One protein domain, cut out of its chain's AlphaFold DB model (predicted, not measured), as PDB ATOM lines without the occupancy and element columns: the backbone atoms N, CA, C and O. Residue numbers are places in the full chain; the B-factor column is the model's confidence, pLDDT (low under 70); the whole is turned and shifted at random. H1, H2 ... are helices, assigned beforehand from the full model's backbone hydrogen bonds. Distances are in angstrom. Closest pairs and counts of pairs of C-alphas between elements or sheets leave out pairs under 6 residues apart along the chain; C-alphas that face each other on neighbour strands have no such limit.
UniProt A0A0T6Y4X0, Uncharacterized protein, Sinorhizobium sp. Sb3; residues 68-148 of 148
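Overview. This is residues 68 to 148 of the 148 residues of an uncharacterized protein of Sinorhizobium sp. Sb3 (UniProt A0A0T6Y4X0). The model is a loose, open zigzag of three helices, H1, H2 and H3, in which H2 folds back beside H1 and H3 folds back again from H2. The fourth helix, H4, touches no helix, and residues 129 to 142, which take in 133 to 142 of H4, stick out from the rest. The printed part has 81 residues with four named helices, in the order H1, H2, H3, H4, and no named strand; its class is all helix. The whole is loose, with a radius of gyration of the C-alphas of 15.3 A, and elongated, spanning 46 by 28 by 21 A.

Along the chain. H1, residues 68 to 85, is the longest helix by residues and measures 25.8 A from first to last C-alpha; it begins at C-alpha 68, at (-2.241, -23.440, 27.036). H2, residues 96 to 109, measures 20.0 A and begins at C-alpha 96, at (-9.322, -22.823, 54.025). H3, residues 116 to 123, measures 10.3 A. H4, residues 133 to 146, measures 20.2 A and ends at C-alpha 146, at (-5.202, -42.680, 62.394).

Arrangement. H1 and H2 form a helical hairpin and run opposite ways at a shallow tilt of 22 degrees. H1 touches H2 with residues 81 to 85 alone, and their closest C-alphas, those of Val 85 and Arg 96, are 5.2 A apart. H2 and H3 form a second helical hairpin, opposite ways at a steep tilt of 44 degrees. H2 touches H3 with residues 104 to 108 alone, and their closest C-alphas, those of Val 108 and Leu 116, are 6.4 A apart. H1 and H3 are apart, and H4 is apart from H1, H2 and H3. In H1, H2, H3 and H4 every O i to N i+4 pair is within hydrogen-bond range.

Size, cuts and confidence. The two C-alphas farthest apart are those of Gly 111 and Arg 148, at 46.5 A; Arg 148 is the chain's last residue. The printed part has no cut. The links H1 to H2, H2 to H3 and H3 to H4, of 10, 6 and 9 residues, are short. Without residues 129 to 142, which stand free, the body has 67 residues and spans 46 by 30 by 18 A. The mean pLDDT of the printed part is 85.4; that of H4 is 72, and residues 130, 133, 135 and 146 to 148 are under 70.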
ATOM      1  N   LYS A  68      -3.033 -22.498  26.249       83.50
ATOM      2  CA  LYS A  68      -2.241 -23.440  27.036       83.50
ATOM      3  C   LYS A  68      -1.540 -22.757  28.212       83.50
ATOM      4  O   LYS A  68      -1.633 -23.245  29.329       83.50
ATOM      5  N   GLU A  69      -0.867 -21.635  27.976       85.69
ATOM      6  CA  GLU A  69      -0.190 -20.887  29.042       85.69
ATOM      7  C   GLU A  69      -1.186 -20.340  30.068       85.69
ATOM      8  O   GLU A  69      -0.916 -20.399  31.266       85.69
ATOM      9  N   LYS A  70      -2.363 -19.878  29.629       84.94
ATOM     10  CA  LYS A  70      -3.456 -19.491  30.532       84.94
ATOM     11  C   LYS A  70      -3.910 -20.670  31.394       84.94
ATOM     12  O   LYS A  70      -4.039 -20.517  32.607       84.94
ATOM     13  N   ALA A  71      -4.098 -21.849  30.797       87.62
ATOM     14  CA  ALA A  71      -4.466 -23.059  31.532       87.62
ATOM     15  C   ALA A  71      -3.376 -23.491  32.532       87.62
ATOM     16  O   ALA A  71      -3.691 -23.874  33.659       87.62
ATOM     17  N   ASP A  72      -2.101 -23.384  32.153       93.50
ATOM     18  CA  ASP A  72      -0.966 -23.694  33.026       93.50
ATOM     19  C   ASP A  72      -0.876 -22.705  34.204       93.50
ATOM     20  O   ASP A  72      -0.652 -23.120  35.346       93.50
ATOM     21  N   VAL A  73      -1.123 -21.408  33.973       91.38
ATOM     22  CA  VAL A  73      -1.227 -20.401  35.046       91.38
ATOM     23  C   VAL A  73      -2.395 -20.702  35.974       91.38
ATOM     24  O   VAL A  73      -2.209 -20.703  37.191       91.38
ATOM     25  N   PHE A  74      -3.579 -20.982  35.425       93.44
ATOM     26  CA  PHE A  74      -4.758 -21.330  36.214       93.44
ATOM     27  C   PHE A  74      -4.488 -22.544  37.112       93.44
ATOM     28  O   PHE A  74      -4.711 -22.489  38.322       93.44
ATOM     29  N   LYS A  75      -3.919 -23.612  36.542       95.31
ATOM     30  CA  LYS A  75      -3.528 -24.806  37.296       95.31
ATOM     31  C   LYS A  75      -2.525 -24.473  38.399       95.31
ATOM     32  O   LYS A  75      -2.710 -24.895  39.534       95.31
ATOM     33  N   THR A  76      -1.497 -23.688  38.086       95.62
ATOM     34  CA  THR A  76      -0.467 -23.299  39.061       95.62
ATOM     35  C   THR A  76      -1.067 -22.509  40.227       95.62
ATOM     36  O   THR A  76      -0.711 -22.753  41.378       95.62
ATOM     37  N   LYS A  77      -2.014 -21.599  39.956       94.00
ATOM     38  CA  LYS A  77      -2.751 -20.862  40.994       94.00
ATOM     39  C   LYS A  77      -3.591 -21.797  41.869       94.00
ATOM     40  O   LYS A  77      -3.530 -21.692  43.092       94.00
ATOM     41  N   ALA A  78      -4.331 -22.725  41.264       94.19
ATOM     42  CA  ALA A  78      -5.129 -23.712  41.992       94.19
ATOM     43  C   ALA A  78      -4.260 -24.640  42.863       94.19
ATOM     44  O   ALA A  78      -4.581 -24.877  44.030       94.19
ATOM     45  N   ASP A  79      -3.132 -25.114  42.330       95.06
ATOM     46  CA  ASP A  79      -2.176 -25.949  43.062       95.06
ATOM     47  C   ASP A  79      -1.566 -25.177  44.244       95.06
ATOM     48  O   ASP A  79      -1.494 -25.704  45.357       95.06
ATOM     49  N   ALA A  80      -1.193 -23.909  44.041       93.56
ATOM     50  CA  ALA A  80      -0.688 -23.039  45.102       93.56
ATOM     51  C   ALA A  80      -1.736 -22.809  46.203       93.56
ATOM     52  O   ALA A  80      -1.420 -22.934  47.386       93.56
ATOM     53  N   ALA A  81      -2.993 -22.542  45.836       94.19
ATOM     54  CA  ALA A  81      -4.079 -22.406  46.804       94.19
ATOM     55  C   ALA A  81      -4.246 -23.682  47.643       94.19
ATOM     56  O   ALA A  81      -4.336 -23.614  48.867       94.19
ATOM     57  N   ARG A  82      -4.195 -24.860  47.009       92.62
ATOM     58  CA  ARG A  82      -4.271 -26.139  47.723       92.62
ATOM     59  C   ARG A  82      -3.091 -26.358  48.670       92.62
ATOM     60  O   ARG A  82      -3.280 -26.894  49.755       92.62
ATOM     61  N   GLN A  83      -1.890 -25.930  48.291       93.06
ATOM     62  CA  GLN A  83      -0.717 -25.991  49.167       93.06
ATOM     63  C   GLN A  83      -0.840 -25.061  50.378       93.06
ATOM     64  O   GLN A  83      -0.421 -25.444  51.464       93.06
ATOM     65  N   LEU A  84      -1.440 -23.876  50.217       92.81
ATOM     66  CA  LEU A  84      -1.681 -22.943  51.325       92.81
ATOM     67  C   LEU A  84      -2.700 -23.484  52.334       92.81
ATOM     68  O   LEU A  84      -2.522 -23.307  53.540       92.81
ATOM     69  N   VAL A  85      -3.740 -24.159  51.839       92.44
ATOM     70  CA  VAL A  85      -4.717 -24.865  52.682       92.44
ATOM     71  C   VAL A  85      -4.108 -26.119  53.311       92.44
ATOM     72  O   VAL A  85      -4.542 -26.528  54.375       92.44
ATOM     73  N   GLY A  86      -3.083 -26.710  52.703       88.94
ATOM     74  CA  GLY A  86      -2.500 -27.970  53.149       88.94
ATOM     75  C   GLY A  86      -3.239 -29.185  52.580       88.94
ATOM     76  O   GLY A  86      -4.404 -29.133  52.181       88.94
ATOM     77  N   THR A  87      -2.530 -30.311  52.493       83.06
ATOM     78  CA  THR A  87      -3.068 -31.571  51.942       83.06
ATOM     79  C   THR A  87      -3.450 -32.593  53.007       83.06
ATOM     80  O   THR A  87      -4.099 -33.586  52.681       83.06
ATOM     81  N   SER A  88      -3.045 -32.355  54.254       81.69
ATOM     82  CA  SER A  88      -3.289 -33.218  55.406       81.69
ATOM     83  C   SER A  88      -3.589 -32.365  56.641       81.69
ATOM     84  O   SER A  88      -3.049 -31.259  56.727       81.69
ATOM     85  N   PRO A  89      -4.355 -32.891  57.615       79.50
ATOM     86  CA  PRO A  89      -4.619 -32.188  58.866       79.50
ATOM     87  C   PRO A  89      -3.327 -31.756  59.569       79.50
ATOM     88  O   PRO A  89      -2.404 -32.562  59.729       79.50
ATOM     89  N   GLY A  90      -3.265 -30.498  60.000       79.56
ATOM     90  CA  GLY A  90      -2.118 -29.909  60.697       79.56
ATOM     91  C   GLY A  90      -1.032 -29.336  59.781       79.56
ATOM     92  O   GLY A  90       0.020 -28.931  60.279       79.56
ATOM     93  N   GLN A  91      -1.246 -29.323  58.461       84.81
ATOM     94  CA  GLN A  91      -0.354 -28.682  57.482       84.81
ATOM     95  C   GLN A  91      -0.903 -27.353  56.945       84.81
ATOM     96  O   GLN A  91      -0.316 -26.776  56.029       84.81
ATOM     97  N   GLU A  92      -2.024 -26.875  57.479       89.06
ATOM     98  CA  GLU A  92      -2.676 -25.647  57.046       89.06
ATOM     99  C   GLU A  92      -1.779 -24.434  57.357       89.06
ATOM    100  O   GLU A  92      -1.398 -24.204  58.506       89.06
ATOM    101  N   ILE A  93      -1.444 -23.632  56.341       90.88
ATOM    102  CA  ILE A  93      -0.713 -22.366  56.532       90.88
ATOM    103  C   ILE A  93      -1.710 -21.224  56.743       90.88
ATOM    104  O   ILE A  93      -1.500 -20.340  57.574       90.88
ATOM    105  N   ILE A  94      -2.796 -21.243  55.968       92.00
ATOM    106  CA  ILE A  94      -3.867 -20.246  55.985       92.00
ATOM    107  C   ILE A  94      -5.206 -20.991  56.097       92.00
ATOM    108  O   ILE A  94      -5.360 -22.030  55.449       92.00
ATOM    109  N   PRO A  95      -6.187 -20.481  56.871       90.19
ATOM    110  CA  PRO A  95      -7.521 -21.073  56.931       90.19
ATOM    111  C   PRO A  95      -8.131 -21.259  55.541       90.19
ATOM    112  O   PRO A  95      -8.076 -20.352  54.702       90.19
ATOM    113  N   ARG A  96      -8.740 -22.426  55.314       89.88
ATOM    114  CA  ARG A  96      -9.322 -22.823  54.025       89.88
ATOM    115  C   ARG A  96     -10.309 -21.791  53.494       89.88
ATOM    116  O   ARG A  96     -10.297 -21.471  52.310       89.88
ATOM    117  N   GLU A  97     -11.130 -21.252  54.378       90.56
ATOM    118  CA  GLU A  97     -12.175 -20.280  54.082       90.56
ATOM    119  C   GLU A  97     -11.569 -18.956  53.596       90.56
ATOM    120  O   GLU A  97     -12.016 -18.398  52.598       90.56
ATOM    121  N   ALA A  98     -10.481 -18.503  54.229       91.38
ATOM    122  CA  ALA A  98      -9.778 -17.288  53.824       91.38
ATOM    123  C   ALA A  98      -9.092 -17.450  52.457       91.38
ATOM    124  O   ALA A  98      -9.125 -16.529  51.640       91.38
ATOM    125  N   VAL A  99      -8.500 -18.621  52.185       94.12
ATOM    126  CA  VAL A  99      -7.934 -18.927  50.858       94.12
ATOM    127  C   VAL A  99      -9.037 -19.004  49.805       94.12
ATOM    128  O   VAL A  99      -8.855 -18.475  48.714       94.12
ATOM    129  N   SER A 100     -10.179 -19.620  50.129       93.62
ATOM    130  CA  SER A 100     -11.335 -19.723  49.234       93.62
ATOM    131  C   SER A 100     -11.843 -18.345  48.814       93.62
ATOM    132  O   SER A 100     -11.927 -18.067  47.621       93.62
ATOM    133  N   ASP A 101     -12.120 -17.462  49.775       93.62
ATOM    134  CA  ASP A 101     -12.648 -16.122  49.496       93.62
ATOM    135  C   ASP A 101     -11.656 -15.275  48.683       93.62
ATOM    136  O   ASP A 101     -12.037 -14.607  47.720       93.62
ATOM    137  N   ALA A 102     -10.366 -15.338  49.026       94.25
ATOM    138  CA  ALA A 102      -9.326 -14.635  48.282       94.25
ATOM    139  C   ALA A 102      -9.165 -15.179  46.851       94.25
ATOM    140  O   ALA A 102      -9.001 -14.400  45.911       94.25
ATOM    141  N   LEU A 103      -9.221 -16.504  46.676       94.75
ATOM    142  CA  LEU A 103      -9.081 -17.145  45.372       94.75
ATOM    143  C   LEU A 103     -10.275 -16.845  44.463       94.75
ATOM    144  O   LEU A 103     -10.064 -16.569  43.287       94.75
ATOM    145  N   VAL A 104     -11.502 -16.860  44.991       94.12
ATOM    146  CA  VAL A 104     -12.704 -16.476  44.233       94.12
ATOM    147  C   VAL A 104     -12.548 -15.064  43.679       94.12
ATOM    148  O   VAL A 104     -12.686 -14.875  42.473       94.12
ATOM    149  N   ASN A 105     -12.179 -14.096  44.523       93.94
ATOM    150  CA  ASN A 105     -11.971 -12.718  44.074       93.94
ATOM    151  C   ASN A 105     -10.884 -12.632  42.993       93.94
ATOM    152  O   ASN A 105     -11.109 -12.026  41.950       93.94
ATOM    153  N   ALA A 106      -9.741 -13.291  43.200       93.75
ATOM    154  CA  ALA A 106      -8.650 -13.283  42.230       93.75
ATOM    155  C   ALA A 106      -9.066 -13.860  40.865       93.75
ATOM    156  O   ALA A 106      -8.720 -13.290  39.834       93.75
ATOM    157  N   LEU A 107      -9.819 -14.968  40.854       93.12
ATOM    158  CA  LEU A 107     -10.278 -15.631  39.626       93.12
ATOM    159  C   LEU A 107     -11.386 -14.860  38.893       93.12
ATOM    160  O   LEU A 107     -11.526 -14.994  37.676       93.12
ATOM    161  N   VAL A 108     -12.181 -14.074  39.623       92.44
ATOM    162  CA  VAL A 108     -13.152 -13.144  39.035       92.44
ATOM    163  C   VAL A 108     -12.422 -11.953  38.411       92.44
ATOM    164  O   VAL A 108     -12.672 -11.628  37.252       92.44
ATOM    165  N   GLU A 109     -11.491 -11.333  39.140       91.25
ATOM    166  CA  GLU A 109     -10.741 -10.157  38.675       91.25
ATOM    167  C   GLU A 109      -9.863 -10.456  37.456       91.25
ATOM    168  O   GLU A 109      -9.786  -9.646  36.533       91.25
ATOM    169  N   ASP A 110      -9.207 -11.618  37.431       88.44
ATOM    170  CA  ASP A 110      -8.360 -12.019  36.307       88.44
ATOM    171  C   ASP A 110      -9.135 -12.681  35.150       88.44
ATOM    172  O   ASP A 110      -8.555 -12.953  34.096       88.44
ATOM    173  N   GLY A 111     -10.440 -12.917  35.335       86.81
ATOM    174  CA  GLY A 111     -11.338 -13.480  34.329       86.81
ATOM    175  C   GLY A 111     -11.082 -14.951  33.989       86.81
ATOM    176  O   GLY A 111     -11.554 -15.415  32.948       86.81
ATOM    177  N   SER A 112     -10.353 -15.699  34.824       88.69
ATOM    178  CA  SER A 112     -10.031 -17.110  34.564       88.69
ATOM    179  C   SER A 112     -11.269 -18.007  34.517       88.69
ATOM    180  O   SER A 112     -11.261 -19.018  33.814       88.69
ATOM    181  N   LEU A 113     -12.325 -17.658  35.262       90.75
ATOM    182  CA  LEU A 113     -13.590 -18.396  35.304       90.75
ATOM    183  C   LEU A 113     -14.782 -17.438  35.135       90.75
ATOM    184  O   LEU A 113     -15.349 -16.971  36.124       90.75
ATOM    185  N   PRO A 114     -15.184 -17.138  33.887       90.94
ATOM    186  CA  PRO A 114     -16.343 -16.292  33.626       90.94
ATOM    187  C   PRO A 114     -17.618 -16.847  34.277       90.94
ATOM    188  O   PRO A 114     -17.939 -18.022  34.105       90.94
ATOM    189  N   GLY A 115     -18.352 -15.994  34.998       92.81
ATOM    190  CA  GLY A 115     -19.584 -16.361  35.708       92.81
ATOM    191  C   GLY A 115     -19.376 -16.987  37.092       92.81
ATOM    192  O   GLY A 115     -20.344 -17.436  37.704       92.81
ATOM    193  N   LEU A 116     -18.134 -17.037  37.593       93.25
ATOM    194  CA  LEU A 116     -17.841 -17.525  38.943       93.25
ATOM    195  C   LEU A 116     -18.525 -16.682  40.030       93.25
ATOM    196  O   LEU A 116     -18.975 -17.232  41.026       93.25
ATOM    197  N   ASP A 117     -18.630 -15.371  39.834       92.44
ATOM    198  CA  ASP A 117     -19.334 -14.446  40.725       92.44
ATOM    199  C   ASP A 117     -20.807 -14.838  40.914       92.44
ATOM    200  O   ASP A 117     -21.246 -15.064  42.041       92.44
ATOM    201  N   ALA A 118     -21.536 -15.024  39.812       93.38
ATOM    202  CA  ALA A 118     -22.930 -15.451  39.839       93.38
ATOM    203  C   ALA A 118     -23.092 -16.848  40.462       93.38
ATOM    204  O   ALA A 118     -24.013 -17.080  41.243       93.38
ATOM    205  N   ALA A 119     -22.176 -17.775  40.162       92.56
ATOM    206  CA  ALA A 119     -22.203 -19.116  40.741       92.56
ATOM    207  C   ALA A 119     -21.967 -19.103  42.264       92.56
ATOM    208  O   ALA A 119     -22.588 -19.878  42.989       92.56
ATOM    209  N   ILE A 120     -21.094 -18.222  42.763       92.50
ATOM    210  CA  ILE A 120     -20.851 -18.059  44.203       92.50
ATOM    211  C   ILE A 120     -22.050 -17.403  44.893       92.50
ATOM    212  O   ILE A 120     -22.382 -17.798  46.008       92.50
ATOM    213  N   GLU A 121     -22.744 -16.461  44.248       90.31
ATOM    214  CA  GLU A 121     -24.008 -15.921  44.770       90.31
ATOM    215  C   GLU A 121     -25.110 -16.990  44.858       90.31
ATOM    216  O   GLU A 121     -25.882 -16.999  45.817       90.31
ATOM    217  N   GLU A 122     -25.179 -17.907  43.887       91.25
ATOM    218  CA  GLU A 122     -26.172 -18.988  43.864       91.25
ATOM    219  C   GLU A 122     -25.882 -20.086  44.901       91.25
ATOM    220  O   GLU A 122     -26.799 -20.575  45.564       91.25
ATOM    221  N   HIS A 123     -24.616 -20.485  45.049       89.44
ATOM    222  CA  HIS A 123     -24.220 -21.628  45.879       89.44
ATOM    223  C   HIS A 123     -23.674 -21.256  47.270       89.44
ATOM    224  O   HIS A 123     -23.488 -22.141  48.111       89.44
ATOM    225  N   GLY A 124     -23.438 -19.971  47.532       87.50
ATOM    226  CA  GLY A 124     -22.877 -19.470  48.786       87.50
ATOM    227  C   GLY A 124     -21.369 -19.695  48.917       87.50
ATOM    228  O   GLY A 124     -20.749 -20.467  48.177       87.50
ATOM    229  N   LYS A 125     -20.757 -19.009  49.889       88.62
ATOM    230  CA  LYS A 125     -19.320 -19.139  50.167       88.62
ATOM    231  C   LYS A 125     -19.021 -20.373  51.001       88.62
ATOM    232  O   LYS A 125     -19.825 -20.819  51.813       88.62
ATOM    233  N   LEU A 126     -17.790 -20.860  50.894       85.00
ATOM    234  CA  LEU A 126     -17.323 -21.989  51.693       85.00
ATOM    235  C   LEU A 126     -17.360 -21.714  53.207       85.00
ATOM    236  O   LEU A 126     -17.541 -22.635  53.993       85.00
ATOM    237  N   SER A 127     -17.203 -20.451  53.609       81.94
ATOM    238  CA  SER A 127     -17.326 -19.995  55.000       81.94
ATOM    239  C   SER A 127     -18.758 -20.044  55.545       81.94
ATOM    240  O   SER A 127     -18.945 -20.042  56.758       81.94
ATOM    241  N   GLU A 128     -19.756 -20.079  54.664       81.69
ATOM    242  CA  GLU A 128     -21.185 -20.067  54.994       81.69
ATOM    243  C   GLU A 128     -21.799 -21.474  54.940       81.69
ATOM    244  O   GLU A 128     -22.906 -21.689  55.433       81.69
ATOM    245  N   GLN A 129     -21.091 -22.436  54.346       78.44
ATOM    246  CA  GLN A 129     -21.542 -23.815  54.207       78.44
ATOM    247  C   GLN A 129     -21.241 -24.602  55.489       78.44
ATOM    248  O   GLN A 129     -20.081 -24.767  55.875       78.44
ATOM    249  N   GLU A 130     -22.286 -25.116  56.145       69.25
ATOM    250  CA  GLU A 130     -22.100 -26.092  57.220       69.25
ATOM    251  C   GLU A 130     -21.636 -27.438  56.638       69.25
ATOM    252  O   GLU A 130     -22.183 -27.882  55.622       69.25
ATOM    253  N   PRO A 131     -20.646 -28.103  57.262       71.38
ATOM    254  CA  PRO A 131     -20.200 -29.415  56.818       71.38
ATOM    255  C   PRO A 131     -21.354 -30.414  56.903       71.38
ATOM    256  O   PRO A 131     -22.048 -30.507  57.919       71.38
ATOM    257  N   SER A 132     -21.554 -31.171  55.829       71.25
ATOM    258  CA  SER A 132     -22.619 -32.171  55.750       71.25
ATOM    259  C   SER A 132     -22.405 -33.318  56.747       71.25
ATOM    260  O   SER A 132     -21.277 -33.610  57.155       71.25
ATOM    261  N   GLU A 133     -23.482 -34.022  57.122       69.50
ATOM    262  CA  GLU A 133     -23.394 -35.200  58.005       69.50
ATOM    263  C   GLU A 133     -22.436 -36.269  57.449       69.50
ATOM    264  O   GLU A 133     -21.701 -36.898  58.213       69.50
ATOM    265  N   ASP A 134     -22.378 -36.420  56.124       70.44
ATOM    266  CA  ASP A 134     -21.470 -37.345  55.443       70.44
ATOM    267  C   ASP A 134     -19.998 -36.902  55.540       70.44
ATOM    268  O   ASP A 134     -19.111 -37.737  55.727       70.44
ATOM    269  N   GLU A 135     -19.714 -35.598  55.472       69.75
ATOM    270  CA  GLU A 135     -18.362 -35.052  55.662       69.75
ATOM    271  C   GLU A 135     -17.898 -35.173  57.116       69.75
ATOM    272  O   GLU A 135     -16.746 -35.533  57.371       69.75
ATOM    273  N   LEU A 136     -18.800 -34.942  58.075       71.56
ATOM    274  CA  LEU A 136     -18.540 -35.154  59.500       71.56
ATOM    275  C   LEU A 136     -18.281 -36.637  59.800       71.56
ATOM    276  O   LEU A 136     -17.341 -36.969  60.527       71.56
ATOM    277  N   ALA A 137     -19.061 -37.540  59.199       76.00
ATOM    278  CA  ALA A 137     -18.856 -38.980  59.312       76.00
ATOM    279  C   ALA A 137     -17.524 -39.421  58.681       76.00
ATOM    280  O   ALA A 137     -16.782 -40.194  59.291       76.00
ATOM    281  N   ALA A 138     -17.172 -38.904  57.501       73.62
ATOM    282  CA  ALA A 138     -15.899 -39.195  56.843       73.62
ATOM    283  C   ALA A 138     -14.695 -38.686  57.654       73.62
ATOM    284  O   ALA A 138     -13.707 -39.410  57.807       73.62
ATOM    285  N   ALA A 139     -14.787 -37.481  58.226       73.50
ATOM    286  CA  ALA A 139     -13.760 -36.925  59.105       73.50
ATOM    287  C   ALA A 139     -13.575 -37.774  60.376       73.50
ATOM    288  O   ALA A 139     -12.442 -38.087  60.745       73.50
ATOM    289  N   ALA A 140     -14.670 -38.221  61.000       74.00
ATOM    290  CA  ALA A 140     -14.625 -39.093  62.175       74.00
ATOM    291  C   ALA A 140     -14.020 -40.476  61.861       74.00
ATOM    292  O   ALA A 140     -13.222 -41.005  62.638       74.00
ATOM    293  N   VAL A 141     -14.345 -41.057  60.699       76.56
ATOM    294  CA  VAL A 141     -13.750 -42.325  60.247       76.56
ATOM    295  C   VAL A 141     -12.251 -42.162  60.000       76.56
ATOM    296  O   VAL A 141     -11.472 -42.989  60.479       76.56
ATOM    297  N   ALA A 142     -11.829 -41.094  59.317       72.31
ATOM    298  CA  ALA A 142     -10.417 -40.812  59.065       72.31
ATOM    299  C   ALA A 142      -9.621 -40.657  60.373       72.31
ATOM    300  O   ALA A 142      -8.558 -41.261  60.511       72.31
ATOM    301  N   GLN A 143     -10.176 -39.945  61.360       70.62
ATOM    302  CA  GLN A 143      -9.579 -39.815  62.695       70.62
ATOM    303  C   GLN A 143      -9.454 -41.176  63.402       70.62
ATOM    304  O   GLN A 143      -8.391 -41.503  63.923       70.62
ATOM    305  N   SER A 144     -10.485 -42.027  63.333       72.44
ATOM    306  CA  SER A 144     -10.469 -43.354  63.976       72.44
ATOM    307  C   SER A 144      -9.460 -44.345  63.370       72.44
ATOM    308  O   SER A 144      -9.001 -45.264  64.050       72.44
ATOM    309  N   ILE A 145      -9.116 -44.176  62.088       73.69
ATOM    310  CA  ILE A 145      -8.113 -44.990  61.385       73.69
ATOM    311  C   ILE A 145      -6.695 -44.548  61.760       73.69
ATOM    312  O   ILE A 145      -5.789 -45.374  61.788       73.69
ATOM    313  N   GLN A 146      -6.503 -43.265  62.064       61.31
ATOM    314  CA  GLN A 146      -5.202 -42.680  62.394       61.31
ATOM    315  C   GLN A 146      -4.775 -42.945  63.852       61.31
ATOM    316  O   GLN A 146      -3.595 -42.827  64.172       61.31
ATOM    317  N   GLU A 147      -5.721 -43.329  64.718       57.25
ATOM    318  CA  GLU A 147      -5.507 -43.673  66.136       57.25
ATOM    319  C   GLU A 147      -5.302 -45.181  66.406       57.25
ATOM    320  O   GLU A 147      -5.171 -45.585  67.565       57.25
ATOM    321  N   ARG A 148      -5.270 -46.028  65.367       51.25
ATOM    322  CA  ARG A 148      -4.957 -47.470  65.460       51.25
ATOM    323  C   ARG A 148      -3.546 -47.782  64.979       51.25
ATOM    324  O   ARG A 148      -2.933 -48.684  65.594       51.25
TER     325      ARG A 148